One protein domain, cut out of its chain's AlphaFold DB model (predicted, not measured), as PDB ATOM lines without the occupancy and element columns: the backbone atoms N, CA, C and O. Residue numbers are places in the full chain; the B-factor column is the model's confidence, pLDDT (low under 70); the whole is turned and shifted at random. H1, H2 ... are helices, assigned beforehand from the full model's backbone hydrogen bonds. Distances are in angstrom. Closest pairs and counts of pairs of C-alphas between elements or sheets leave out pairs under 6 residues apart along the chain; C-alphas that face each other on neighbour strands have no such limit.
ATOM      1  N   THR A  26     165.928 129.460 108.700       50.03
ATOM      2  CA  THR A  26     165.629 130.328 107.546       50.03
ATOM      3  C   THR A  26     164.568 131.404 107.849       50.03
ATOM      4  O   THR A  26     163.987 131.978 106.933       50.03
ATOM      5  N   THR A  27     164.296 131.686 109.126       54.03
ATOM      6  CA  THR A  27     163.231 132.579 109.622       54.03
ATOM      7  C   THR A  27     163.783 133.761 110.422       54.03
ATOM      8  O   THR A  27     163.153 134.257 111.351       54.03
ATOM      9  N   CYS A  28     164.961 134.257 110.046       63.34
ATOM     10  CA  CYS A  28     165.446 135.545 110.533       63.34
ATOM     11  C   CYS A  28     164.449 136.636 110.114       63.34
ATOM     12  O   CYS A  28     164.208 136.837 108.920       63.34
ATOM     13  N   ASN A  29     163.838 137.326 111.083       66.19
ATOM     14  CA  ASN A  29     162.938 138.439 110.793       66.19
ATOM     15  C   ASN A  29     163.780 139.668 110.431       66.19
ATOM     16  O   ASN A  29     164.016 140.558 111.251       66.19
ATOM     17  N   ALA A  30     164.257 139.672 109.185       67.44
ATOM     18  CA  ALA A  30     165.156 140.688 108.661       67.44
ATOM     19  C   ALA A  30     164.566 142.101 108.766       67.44
ATOM     20  O   ALA A  30     165.330 143.037 108.954       67.44
ATOM     21  N   ASN A  31     163.234 142.269 108.757       70.50
ATOM     22  CA  ASN A  31     162.604 143.586 108.898       70.50
ATOM     23  C   ASN A  31     163.020 144.299 110.190       70.50
ATOM     24  O   ASN A  31     163.421 145.457 110.132       70.50
ATOM     25  N   VAL A  32     162.995 143.611 111.336       69.31
ATOM     26  CA  VAL A  32     163.361 144.217 112.632       69.31
ATOM     27  C   VAL A  32     164.847 144.597 112.649       69.31
ATOM     28  O   VAL A  32     165.235 145.643 113.167       69.31
ATOM     29  N   CYS A  33     165.687 143.767 112.028       72.19
ATOM     30  CA  CYS A  33     167.116 144.024 111.880       72.19
ATOM     31  C   CYS A  33     167.389 145.233 110.973       72.19
ATOM     32  O   CYS A  33     168.214 146.087 111.304       72.19
ATOM     33  N   THR A  34     166.686 145.319 109.843       71.88
ATOM     34  CA  THR A  34     166.799 146.405 108.868       71.88
ATOM     35  C   THR A  34     166.288 147.719 109.444       71.88
ATOM     36  O   THR A  34     166.963 148.733 109.296       71.88
ATOM     37  N   GLU A  35     165.163 147.721 110.161       75.56
ATOM     38  CA  GLU A  35     164.634 148.917 110.824       75.56
ATOM     39  C   GLU A  35     165.586 149.430 111.907       75.56
ATOM     40  O   GLU A  35     165.874 150.628 111.967       75.56
ATOM     41  N   ALA A  36     166.150 148.534 112.726       72.31
ATOM     42  CA  ALA A  36     167.159 148.908 113.710       72.31
ATOM     43  C   ALA A  36     168.421 149.472 113.029       72.31
ATOM     44  O   ALA A  36     168.945 150.511 113.442       72.31
ATOM     45  N   ALA A  37     168.892 148.833 111.957       69.69
ATOM     46  CA  ALA A  37     170.033 149.300 111.176       69.69
ATOM     47  C   ALA A  37     169.783 150.671 110.530       69.69
ATOM     48  O   ALA A  37     170.651 151.542 110.586       69.69
ATOM     49  N   GLU A  38     168.595 150.901 109.970       73.50
ATOM     50  CA  GLU A  38     168.208 152.182 109.384       73.50
ATOM     51  C   GLU A  38     168.094 153.268 110.459       73.50
ATOM     52  O   GLU A  38     168.598 154.378 110.275       73.50
ATOM     53  N   ALA A  39     167.512 152.950 111.619       76.19
ATOM     54  CA  ALA A  39     167.448 153.863 112.755       76.19
ATOM     55  C   ALA A  39     168.853 154.266 113.229       76.19
ATOM     56  O   ALA A  39     169.105 155.452 113.468       76.19
ATOM     57  N   MET A  40     169.781 153.303 113.296       76.88
ATOM     58  CA  MET A  40     171.191 153.556 113.591       76.88
ATOM     59  C   MET A  40     171.821 154.458 112.532       76.88
ATOM     60  O   MET A  40     172.407 155.481 112.874       76.88
ATOM     61  N   TYR A  41     171.664 154.124 111.253       73.75
ATOM     62  CA  TYR A  41     172.228 154.874 110.134       73.75
ATOM     63  C   TYR A  41     171.715 156.316 110.099       73.75
ATOM     64  O   TYR A  41     172.483 157.263 109.953       73.75
ATOM     65  N   LYS A  42     170.408 156.511 110.281       76.88
ATOM     66  CA  LYS A  42     169.764 157.826 110.248       76.88
ATOM     67  C   LYS A  42     170.206 158.721 111.404       76.88
ATOM     68  O   LYS A  42     170.268 159.938 111.246       76.88
ATOM     69  N   LYS A  43     170.483 158.135 112.572       78.31
ATOM     70  CA  LYS A  43     170.906 158.868 113.775       78.31
ATOM     71  C   LYS A  43     172.417 159.069 113.860       78.31
ATOM     72  O   LYS A  43     172.841 160.110 114.352       78.31
ATOM     73  N   CYS A  44     173.200 158.087 113.424       77.69
ATOM     74  CA  CYS A  44     174.642 158.027 113.654       77.69
ATOM     75  C   CYS A  44     175.489 158.133 112.381       77.69
ATOM     76  O   CYS A  44     176.669 158.448 112.480       77.69
ATOM     77  N   GLY A  45     174.900 157.978 111.193       72.56
ATOM     78  CA  GLY A  45     175.602 158.069 109.913       72.56
ATOM     79  C   GLY A  45     176.452 156.835 109.581       72.56
ATOM     80  O   GLY A  45     176.323 155.778 110.196       72.56
ATOM     81  N   THR A  46     177.308 156.972 108.562       62.44
ATOM     82  CA  THR A  46     178.212 155.920 108.044       62.44
ATOM     83  C   THR A  46     179.670 156.087 108.434       62.44
ATOM     84  O   THR A  46     180.489 155.244 108.078       62.44
ATOM     85  N   THR A  47     180.025 157.172 109.115       47.59
ATOM     86  CA  THR A  47     181.427 157.562 109.289       47.59
ATOM     87  C   THR A  47     182.171 156.620 110.224       47.59
ATOM     88  O   THR A  47     181.642 156.208 111.251       47.59
ATOM     89  N   ASP A  48     183.396 156.278 109.840       50.88
ATOM     90  CA  ASP A  48     184.225 155.198 110.362       50.88
ATOM     91  C   ASP A  48     184.134 154.987 111.886       50.88
ATOM     92  O   ASP A  48     184.401 155.879 112.693       50.88
ATOM     93  N   THR A  49     183.682 153.768 112.211       53.59
ATOM     94  CA  THR A  49     183.744 152.949 113.441       53.59
ATOM     95  C   THR A  49     183.798 153.614 114.819       53.59
ATOM     96  O   THR A  49     183.055 153.197 115.700       53.59
ATOM     97  N   GLU A  50     184.630 154.618 115.053       51.41
ATOM     98  CA  GLU A  50     184.897 155.155 116.386       51.41
ATOM     99  C   GLU A  50     183.790 156.099 116.889       51.41
ATOM    100  O   GLU A  50     183.284 155.974 118.007       51.41
ATOM    101  N   SER A  51     183.335 156.999 116.015       58.97
ATOM    102  CA  SER A  51     182.247 157.944 116.307       58.97
ATOM    103  C   SER A  51     180.876 157.258 116.397       58.97
ATOM    104  O   SER A  51     179.996 157.696 117.147       58.97
ATOM    105  N   ASN A  52     180.725 156.125 115.704       69.12
ATOM    106  CA  ASN A  52     179.481 155.375 115.652       69.12
ATOM    107  C   ASN A  52     179.166 154.685 116.973       69.12
ATOM    108  O   ASN A  52     178.062 154.872 117.464       69.12
ATOM    109  N   TYR A  53     180.098 153.967 117.614       71.56
ATOM    110  CA  TYR A  53     179.786 153.307 118.894       71.56
ATOM    111  C   TYR A  53     179.393 154.313 119.984       71.56
ATOM    112  O   TYR A  53     178.473 154.054 120.761       71.56
ATOM    113  N   ALA A  54     180.025 155.492 120.009       77.94
ATOM    114  CA  ALA A  54     179.653 156.572 120.921       77.94
ATOM    115  C   ALA A  54     178.252 157.138 120.627       77.94
ATOM    116  O   ALA A  54     177.516 157.475 121.557       77.94
ATOM    117  N   CYS A  55     177.862 157.221 119.353       82.06
ATOM    118  CA  CYS A  55     176.510 157.607 118.959       82.06
ATOM    119  C   CYS A  55     175.475 156.513 119.268       82.06
ATOM    120  O   CYS A  55     174.458 156.798 119.899       82.06
ATOM    121  N   VAL A  56     175.759 155.256 118.913       82.81
ATOM    122  CA  VAL A  56     174.894 154.104 119.193       82.81
ATOM    123  C   VAL A  56     174.668 153.967 120.696       82.81
ATOM    124  O   VAL A  56     173.535 153.801 121.126       82.81
ATOM    125  N   CYS A  57     175.699 154.156 121.521       84.12
ATOM    126  CA  CYS A  57     175.579 154.168 122.982       84.12
ATOM    127  C   CYS A  57     174.534 155.180 123.506       84.12
ATOM    128  O   CYS A  57     173.883 154.937 124.527       84.12
ATOM    129  N   LYS A  58     174.327 156.302 122.801       85.88
ATOM    130  CA  LYS A  58     173.332 157.332 123.143       85.88
ATOM    131  C   LYS A  58     171.924 157.032 122.619       85.88
ATOM    132  O   LYS A  58     171.003 157.792 122.917       85.88
ATOM    133  N   MET A  59     171.730 155.958 121.857       84.44
ATOM    134  CA  MET A  59     170.413 155.584 121.353       84.44
ATOM    135  C   MET A  59     169.463 155.122 122.469       84.44
ATOM    136  O   MET A  59     169.902 154.719 123.561       84.44
ATOM    137  N   PRO A  60     168.141 155.233 122.233       88.31
ATOM    138  CA  PRO A  60     167.145 154.803 123.201       88.31
ATOM    139  C   PRO A  60     167.230 153.295 123.445       88.31
ATOM    140  O   PRO A  60     167.666 152.526 122.594       88.31
ATOM    141  N   ASN A  61     166.765 152.859 124.615       87.38
ATOM    142  CA  ASN A  61     166.750 151.440 124.979       87.38
ATOM    143  C   ASN A  61     165.883 150.588 124.033       87.38
ATOM    144  O   ASN A  61     166.161 149.401 123.898       87.38
ATOM    145  N   SER A  62     164.894 151.187 123.355       86.00
ATOM    146  CA  SER A  62     164.086 150.516 122.329       86.00
ATOM    147  C   SER A  62     164.944 149.978 121.185       86.00
ATOM    148  O   SER A  62     164.840 148.805 120.869       86.00
ATOM    149  N   PHE A  63     165.900 150.763 120.678       86.81
ATOM    150  CA  PHE A  63     166.820 150.312 119.629       86.81
ATOM    151  C   PHE A  63     167.589 149.042 120.033       86.81
ATOM    152  O   PHE A  63     167.744 148.109 119.249       86.81
ATOM    153  N   PHE A  64     168.079 148.994 121.271       85.94
ATOM    154  CA  PHE A  64     168.816 147.835 121.774       85.94
ATOM    155  C   PHE A  64     167.903 146.622 121.993       85.94
ATOM    156  O   PHE A  64     168.350 145.491 121.823       85.94
ATOM    157  N   ALA A  65     166.634 146.843 122.346       86.19
ATOM    158  CA  ALA A  65     165.633 145.784 122.423       86.19
ATOM    159  C   ALA A  65     165.303 145.214 121.034       86.19
ATOM    160  O   ALA A  65     165.223 143.994 120.886       86.19
ATOM    161  N   ASP A  66     165.193 146.073 120.018       83.62
ATOM    162  CA  ASP A  66     164.956 145.677 118.626       83.62
ATOM    163  C   ASP A  66     166.147 144.874 118.081       83.62
ATOM    164  O   ASP A  66     165.968 143.810 117.494       83.62
ATOM    165  N   MET A  67     167.377 145.305 118.384       81.06
ATOM    166  CA  MET A  67     168.604 144.555 118.092       81.06
ATOM    167  C   MET A  67     168.605 143.169 118.746       81.06
ATOM    168  O   MET A  67     168.820 142.173 118.064       81.06
ATOM    169  N   ILE A  68     168.334 143.071 120.051       83.00
ATOM    170  CA  ILE A  68     168.258 141.777 120.753       83.00
ATOM    171  C   ILE A  68     167.168 140.888 120.144       83.00
ATOM    172  O   ILE A  68     167.391 139.694 119.956       83.00
ATOM    173  N   SER A  69     166.013 141.457 119.797       82.94
ATOM    174  CA  SER A  69     164.908 140.728 119.163       82.94
ATOM    175  C   SER A  69     165.297 140.208 117.781       82.94
ATOM    176  O   SER A  69     165.042 139.047 117.471       82.94
ATOM    177  N   CYS A  70     165.994 141.026 116.991       79.94
ATOM    178  CA  CYS A  70     166.620 140.621 115.740       79.94
ATOM    179  C   CYS A  70     167.578 139.436 115.971       79.94
ATOM    180  O   CYS A  70     167.374 138.367 115.396       79.94
ATOM    181  N   TYR A  71     168.547 139.561 116.887       76.88
ATOM    182  CA  TYR A  71     169.504 138.492 117.198       76.88
ATOM    183  C   TYR A  71     168.834 137.189 117.651       76.88
ATOM    184  O   TYR A  71     169.269 136.114 117.232       76.88
ATOM    185  N   LYS A  72     167.779 137.273 118.471       79.12
ATOM    186  CA  LYS A  72     166.980 136.112 118.890       79.12
ATOM    187  C   LYS A  72     166.253 135.482 117.705       79.12
ATOM    188  O   LYS A  72     166.365 134.280 117.499       79.12
ATOM    189  N   SER A  73     165.572 136.288 116.887       76.56
ATOM    190  CA  SER A  73     164.819 135.797 115.720       76.56
ATOM    191  C   SER A  73     165.707 135.118 114.674       76.56
ATOM    192  O   SER A  73     165.265 134.212 113.979       76.56
ATOM    193  N   CYS A  74     166.976 135.523 114.591       71.19
ATOM    194  CA  CYS A  74     167.955 134.948 113.673       71.19
ATOM    195  C   CYS A  74     168.787 133.825 114.323       71.19
ATOM    196  O   CYS A  74     169.737 133.337 113.714       71.19
ATOM    197  N   GLY A  75     168.472 133.421 115.562       71.12
ATOM    198  CA  GLY A  75     169.164 132.345 116.278       71.12
ATOM    199  C   GLY A  75     170.638 132.635 116.589       71.12
ATOM    200  O   GLY A  75     171.415 131.704 116.789       71.12
ATOM    201  N   ILE A  76     171.038 133.912 116.596       70.94
ATOM    202  CA  ILE A  76     172.418 134.353 116.863       70.94
ATOM    203  C   ILE A  76     172.718 134.290 118.359       70.94
ATOM    204  O   ILE A  76     173.813 133.903 118.765       70.94
ATOM    205  N   ILE A  77     171.734 134.659 119.175       70.44
ATOM    206  CA  ILE A  77     171.754 134.461 120.621       70.44
ATOM    207  C   ILE A  77     170.633 133.488 120.973       70.44
ATOM    208  O   ILE A  77     169.534 133.584 120.431       70.44
ATOM    209  N   GLY A  78     170.918 132.527 121.853       66.50
ATOM    210  CA  GLY A  78     169.885 131.626 122.365       66.50
ATOM    211  C   GLY A  78     168.894 132.355 123.278       66.50
ATOM    212  O   GLY A  78     169.129 133.499 123.671       66.50
ATOM    213  N   ASP A  79     167.834 131.664 123.698       65.50
ATOM    214  CA  ASP A  79     166.826 132.139 124.668       65.50
ATOM    215  C   ASP A  79     167.359 132.354 126.097       65.50
ATOM    216  O   ASP A  79     166.614 132.337 127.070       65.50
ATOM    217  N   SER A  80     168.665 132.557 126.256       61.22
ATOM    218  CA  SER A  80     169.255 132.848 127.551       61.22
ATOM    219  C   SER A  80     168.956 134.293 127.960       61.22
ATOM    220  O   SER A  80     169.243 135.237 127.218       61.22
ATOM    221  N   ASP A  81     168.462 134.472 129.185       62.34
ATOM    222  CA  ASP A  81     168.225 135.780 129.817       62.34
ATOM    223  C   ASP A  81     169.507 136.607 130.036       62.34
ATOM    224  O   ASP A  81     169.454 137.758 130.469       62.34
ATOM    225  N   ALA A  82     170.679 136.053 129.702       66.88
ATOM    226  CA  ALA A  82     171.967 136.737 129.783       66.88
ATOM    227  C   ALA A  82     172.029 138.023 128.930       66.88
ATOM    228  O   ALA A  82     172.739 138.975 129.282       66.88
ATOM    229  N   TYR A  83     171.256 138.084 127.838       70.81
ATOM    230  CA  TYR A  83     171.196 139.231 126.926       70.81
ATOM    231  C   TYR A  83     170.044 140.174 127.276       70.81
ATOM    232  O   TYR A  83     169.024 140.246 126.591       70.81
ATOM    233  N   THR A  84     170.227 140.939 128.350       83.75
ATOM    234  CA  THR A  84     169.354 142.075 128.664       83.75
ATOM    235  C   THR A  84     169.778 143.320 127.885       83.75
ATOM    236  O   THR A  84     170.952 143.500 127.548       83.75
ATOM    237  N   VAL A  85     168.833 144.239 127.658       84.25
ATOM    238  CA  VAL A  85     169.105 145.553 127.044       84.25
ATOM    239  C   VAL A  85     170.225 146.297 127.774       84.25
ATOM    240  O   VAL A  85     171.077 146.911 127.134       84.25
ATOM    241  N   ALA A  86     170.255 146.222 129.107       83.75
ATOM    242  CA  ALA A  86     171.268 146.882 129.924       83.75
ATOM    243  C   ALA A  86     172.672 146.305 129.684       83.75
ATOM    244  O   ALA A  86     173.604 147.073 129.444       83.75
ATOM    245  N   ASN A  87     172.817 144.975 129.688       81.44
ATOM    246  CA  ASN A  87     174.100 144.317 129.419       81.44
ATOM    247  C   ASN A  87     174.579 144.604 127.999       81.44
ATOM    248  O   ASN A  87     175.717 145.021 127.798       81.44
ATOM    249  N   PHE A  88     173.687 144.461 127.020       81.25
ATOM    250  CA  PHE A  88     174.016 144.685 125.620       81.25
ATOM    251  C   PHE A  88     174.443 146.135 125.352       81.25
ATOM    252  O   PHE A  88     175.491 146.387 124.760       81.25
ATOM    253  N   LYS A  89     173.691 147.107 125.881       84.12
ATOM    254  CA  LYS A  89     174.053 148.526 125.811       84.12
ATOM    255  C   LYS A  89     175.374 148.814 126.520       84.12
ATOM    256  O   LYS A  89     176.181 149.578 125.999       84.12
ATOM    257  N   SER A  90     175.606 148.215 127.688       82.38
ATOM    258  CA  SER A  90     176.852 148.376 128.443       82.38
ATOM    259  C   SER A  90     178.064 147.943 127.616       82.38
ATOM    260  O   SER A  90     179.020 148.709 127.510       82.38
ATOM    261  N   GLU A  91     178.001 146.786 126.952       79.62
ATOM    262  CA  GLU A  91     179.072 146.300 126.072       79.62
ATOM    263  C   GLU A  91     179.296 147.218 124.857       79.62
ATOM    264  O   GLU A  91     180.432 147.603 124.570       79.62
ATOM    265  N   VAL A  92     178.225 147.682 124.203       77.25
ATOM    266  CA  VAL A  92     178.322 148.661 123.100       77.25
ATOM    267  C   VAL A  92     178.955 149.981 123.569       77.25
ATOM    268  O   VAL A  92     179.806 150.559 122.895       77.25
ATOM    269  N   CYS A  93     178.591 150.454 124.758       81.50
ATOM    270  CA  CYS A  93     179.160 151.661 125.350       81.50
ATOM    271  C   CYS A  93     180.604 151.471 125.846       81.50
ATOM    272  O   CYS A  93     181.373 152.434 125.863       81.50
ATOM    273  N   LYS A  94     181.005 150.259 126.253       77.38
ATOM    274  CA  LYS A  94     182.409 149.939 126.558       77.38
ATOM    275  C   LYS A  94     183.258 150.026 125.300       77.38
ATOM    276  O   LYS A  94     184.309 150.654 125.349       77.38
ATOM    277  N   LEU A  95     182.769 149.503 124.173       69.81
ATOM    278  CA  LEU A  95     183.443 149.630 122.879       69.81
ATOM    279  C   LEU A  95     183.679 151.095 122.508       69.81
ATOM    280  O   LEU A  95     184.781 151.418 122.074       69.81
ATOM    281  N   ALA A  96     182.710 151.982 122.770       69.50
ATOM    282  CA  ALA A  96     182.852 153.434 122.596       69.50
ATOM    283  C   ALA A  96     183.915 154.073 123.514       69.50
ATOM    284  O   ALA A  96     184.528 155.077 123.162       69.50
ATOM    285  N   ARG A  97     184.135 153.511 124.709       64.12
ATOM    286  CA  ARG A  97     185.146 153.991 125.665       64.12
ATOM    287  C   ARG A  97     186.544 153.473 125.335       64.12
ATOM    288  O   ARG A  97     187.497 154.246 125.384       64.12
ATOM    289  N   SER A  98     186.666 152.201 124.964       59.31
ATOM    290  CA  SER A  98     187.936 151.575 124.577       59.31
ATOM    291  C   SER A  98     188.528 152.185 123.308       59.31
ATOM    292  O   SER A  98     189.746 152.268 123.166       59.31
ATOM    293  N   SER A  99     187.677 152.673 122.411       51.66
ATOM    294  CA  SER A  99     188.110 153.424 121.235       51.66
ATOM    295  C   SER A  99     188.735 154.772 121.622       51.66
ATOM    296  O   SER A  99     189.873 155.051 121.248       51.66
ATOM    297  N   SER A 100     188.081 155.527 122.514       47.91
ATOM    298  CA  SER A 100     188.592 156.820 122.997       47.91
ATOM    299  C   SER A 100     189.881 156.750 123.838       47.91
ATOM    300  O   SER A 100     190.544 157.771 124.030       47.91
ATOM    301  N   LEU A 140     178.009 142.585 110.817       47.19
ATOM    302  CA  LEU A 140     176.804 141.815 111.129       47.19
ATOM    303  C   LEU A 140     175.548 142.450 110.511       47.19
ATOM    304  O   LEU A 140     174.737 141.749 109.921       47.19
ATOM    305  N   ILE A 141     175.432 143.779 110.564       47.03
ATOM    306  CA  ILE A 141     174.360 144.525 109.891       47.03
ATOM    307  C   ILE A 141     174.481 144.403 108.363       47.03
ATOM    308  O   ILE A 141     173.486 144.165 107.688       47.03
ATOM    309  N   ALA A 142     175.692 144.502 107.805       40.81
ATOM    310  CA  ALA A 142     175.929 144.321 106.371       40.81
ATOM    311  C   ALA A 142     175.656 142.879 105.918       40.81
ATOM    312  O   ALA A 142     175.141 142.678 104.825       40.81
ATOM    313  N   ALA A 143     175.947 141.888 106.763       44.16
ATOM    314  CA  ALA A 143     175.597 140.490 106.529       44.16
ATOM    315  C   ALA A 143     174.085 140.214 106.557       44.16
ATOM    316  O   ALA A 143     173.652 139.241 105.955       44.16
ATOM    317  N   MET A 144     173.294 141.034 107.255       44.44
ATOM    318  CA  MET A 144     171.831 140.908 107.310       44.44
ATOM    319  C   MET A 144     171.105 141.626 106.163       44.44
ATOM    320  O   MET A 144     169.907 141.428 105.990       44.44
ATOM    321  N   LEU A 145     171.806 142.475 105.406       37.47
ATOM    322  CA  LEU A 145     171.264 143.231 104.268       37.47
ATOM    323  C   LEU A 145     171.594 142.600 102.899       37.47
ATOM    324  O   LEU A 145     171.258 143.190 101.872       37.47
ATOM    325  N   ILE A 146     172.265 141.441 102.882       37.84
ATOM    326  CA  ILE A 146     172.602 140.637 101.690       37.84
ATOM    327  C   ILE A 146     171.773 139.357 101.730       37.84
ATOM    328  O   ILE A 146     171.239 138.984 100.663       37.84
TER     329      ILE A 146
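Overview. This is residues 26 to 100 and 140 to 146 of the 146 residues of an uncharacterized protein of Candida tropicalis (strain ATCC MYA-3404 / T1) (UniProt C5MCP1). Two pairs of helices make the body: H1 and H3 side by side and running opposite ways, and H2 and H4 likewise, the second pair set crosswise to the first. The pairs meet where the end of H1 packs on H2 and the beginning of H4 packs on H3, while the short H5 packs on H1. The printed part has 82 residues with five named helices, H1 to H5 in that order along the chain, and no named strand; its class is all helix. It is compact, with a radius of gyration of the C-alphas of 12.6 A, and spans 37 by 28 by 19 A.

Arrangement. H1, residues 30 to 44, is the hub, touching three other helices. With residues 40 to 44 alone it touches H2, residues 50 to 57, at a steep tilt of 64 degrees, opposite ways; their closest C-alphas, those of Cys 44 and Cys 55, are 5.6 A apart. H1 touches H3, residues 61 to 73, at a shallow tilt of 32 degrees, opposite ways, the closest C-alphas being those of Cys 33 and Cys 70 at 5.2 A. H2 and H3 are apart. H4, residues 85 to 100, touches H2 at a shallow tilt of 24 degrees, opposite ways, with the C-alphas of Ala 54 and Ala 96 closest at 4.8 A. With residues 85 to 89 alone H4 touches H3, only just about perpendicular at 73 degrees; the closest C-alphas, of Phe 64 and Val 85, are 5.8 A apart. The helix packing is part aligned, part crossed: of these four pairs, two are at a shallow tilt. H1 and H4 are apart. H5, residues 140 to 144, touches H1, with the C-alphas of Ala 37 and Ile 141 closest at 6.6 A. Every O i to N i+4 pair is within hydrogen-bond range in H1, H3 and H5; in H2 it is 3 of 4 and in H4 11 of 12.

Along the chain. H1 begins at C-alpha 30, (165.156, 140.688, 108.661), and is 20.4 A long from first to last C-alpha. H2 measures 11.5 A and H3 18.3 A. H4, the longest helix, runs 22.9 A to C-alpha 100 at (188.592, 156.820, 122.997). H5 measures 6.3 A and ends at C-alpha 144, (171.831, 140.908, 107.310).

Size, cuts and confidence. The two C-alphas farthest apart, those of Thr 26 and Ser 100, are 38.3 A apart. Residues 101 to 139 are not printed, and C-alphas 100 and 140 are 22.5 A apart across this cut. The links H1 to H2 and H2 to H3 are tight; that from H3 to H4, 11 residues, is long. The mean pLDDT of the printed part is 70.4, and 32 residues are under 70, among them residues 46 to 52, 95 to 100 and 140 to 146.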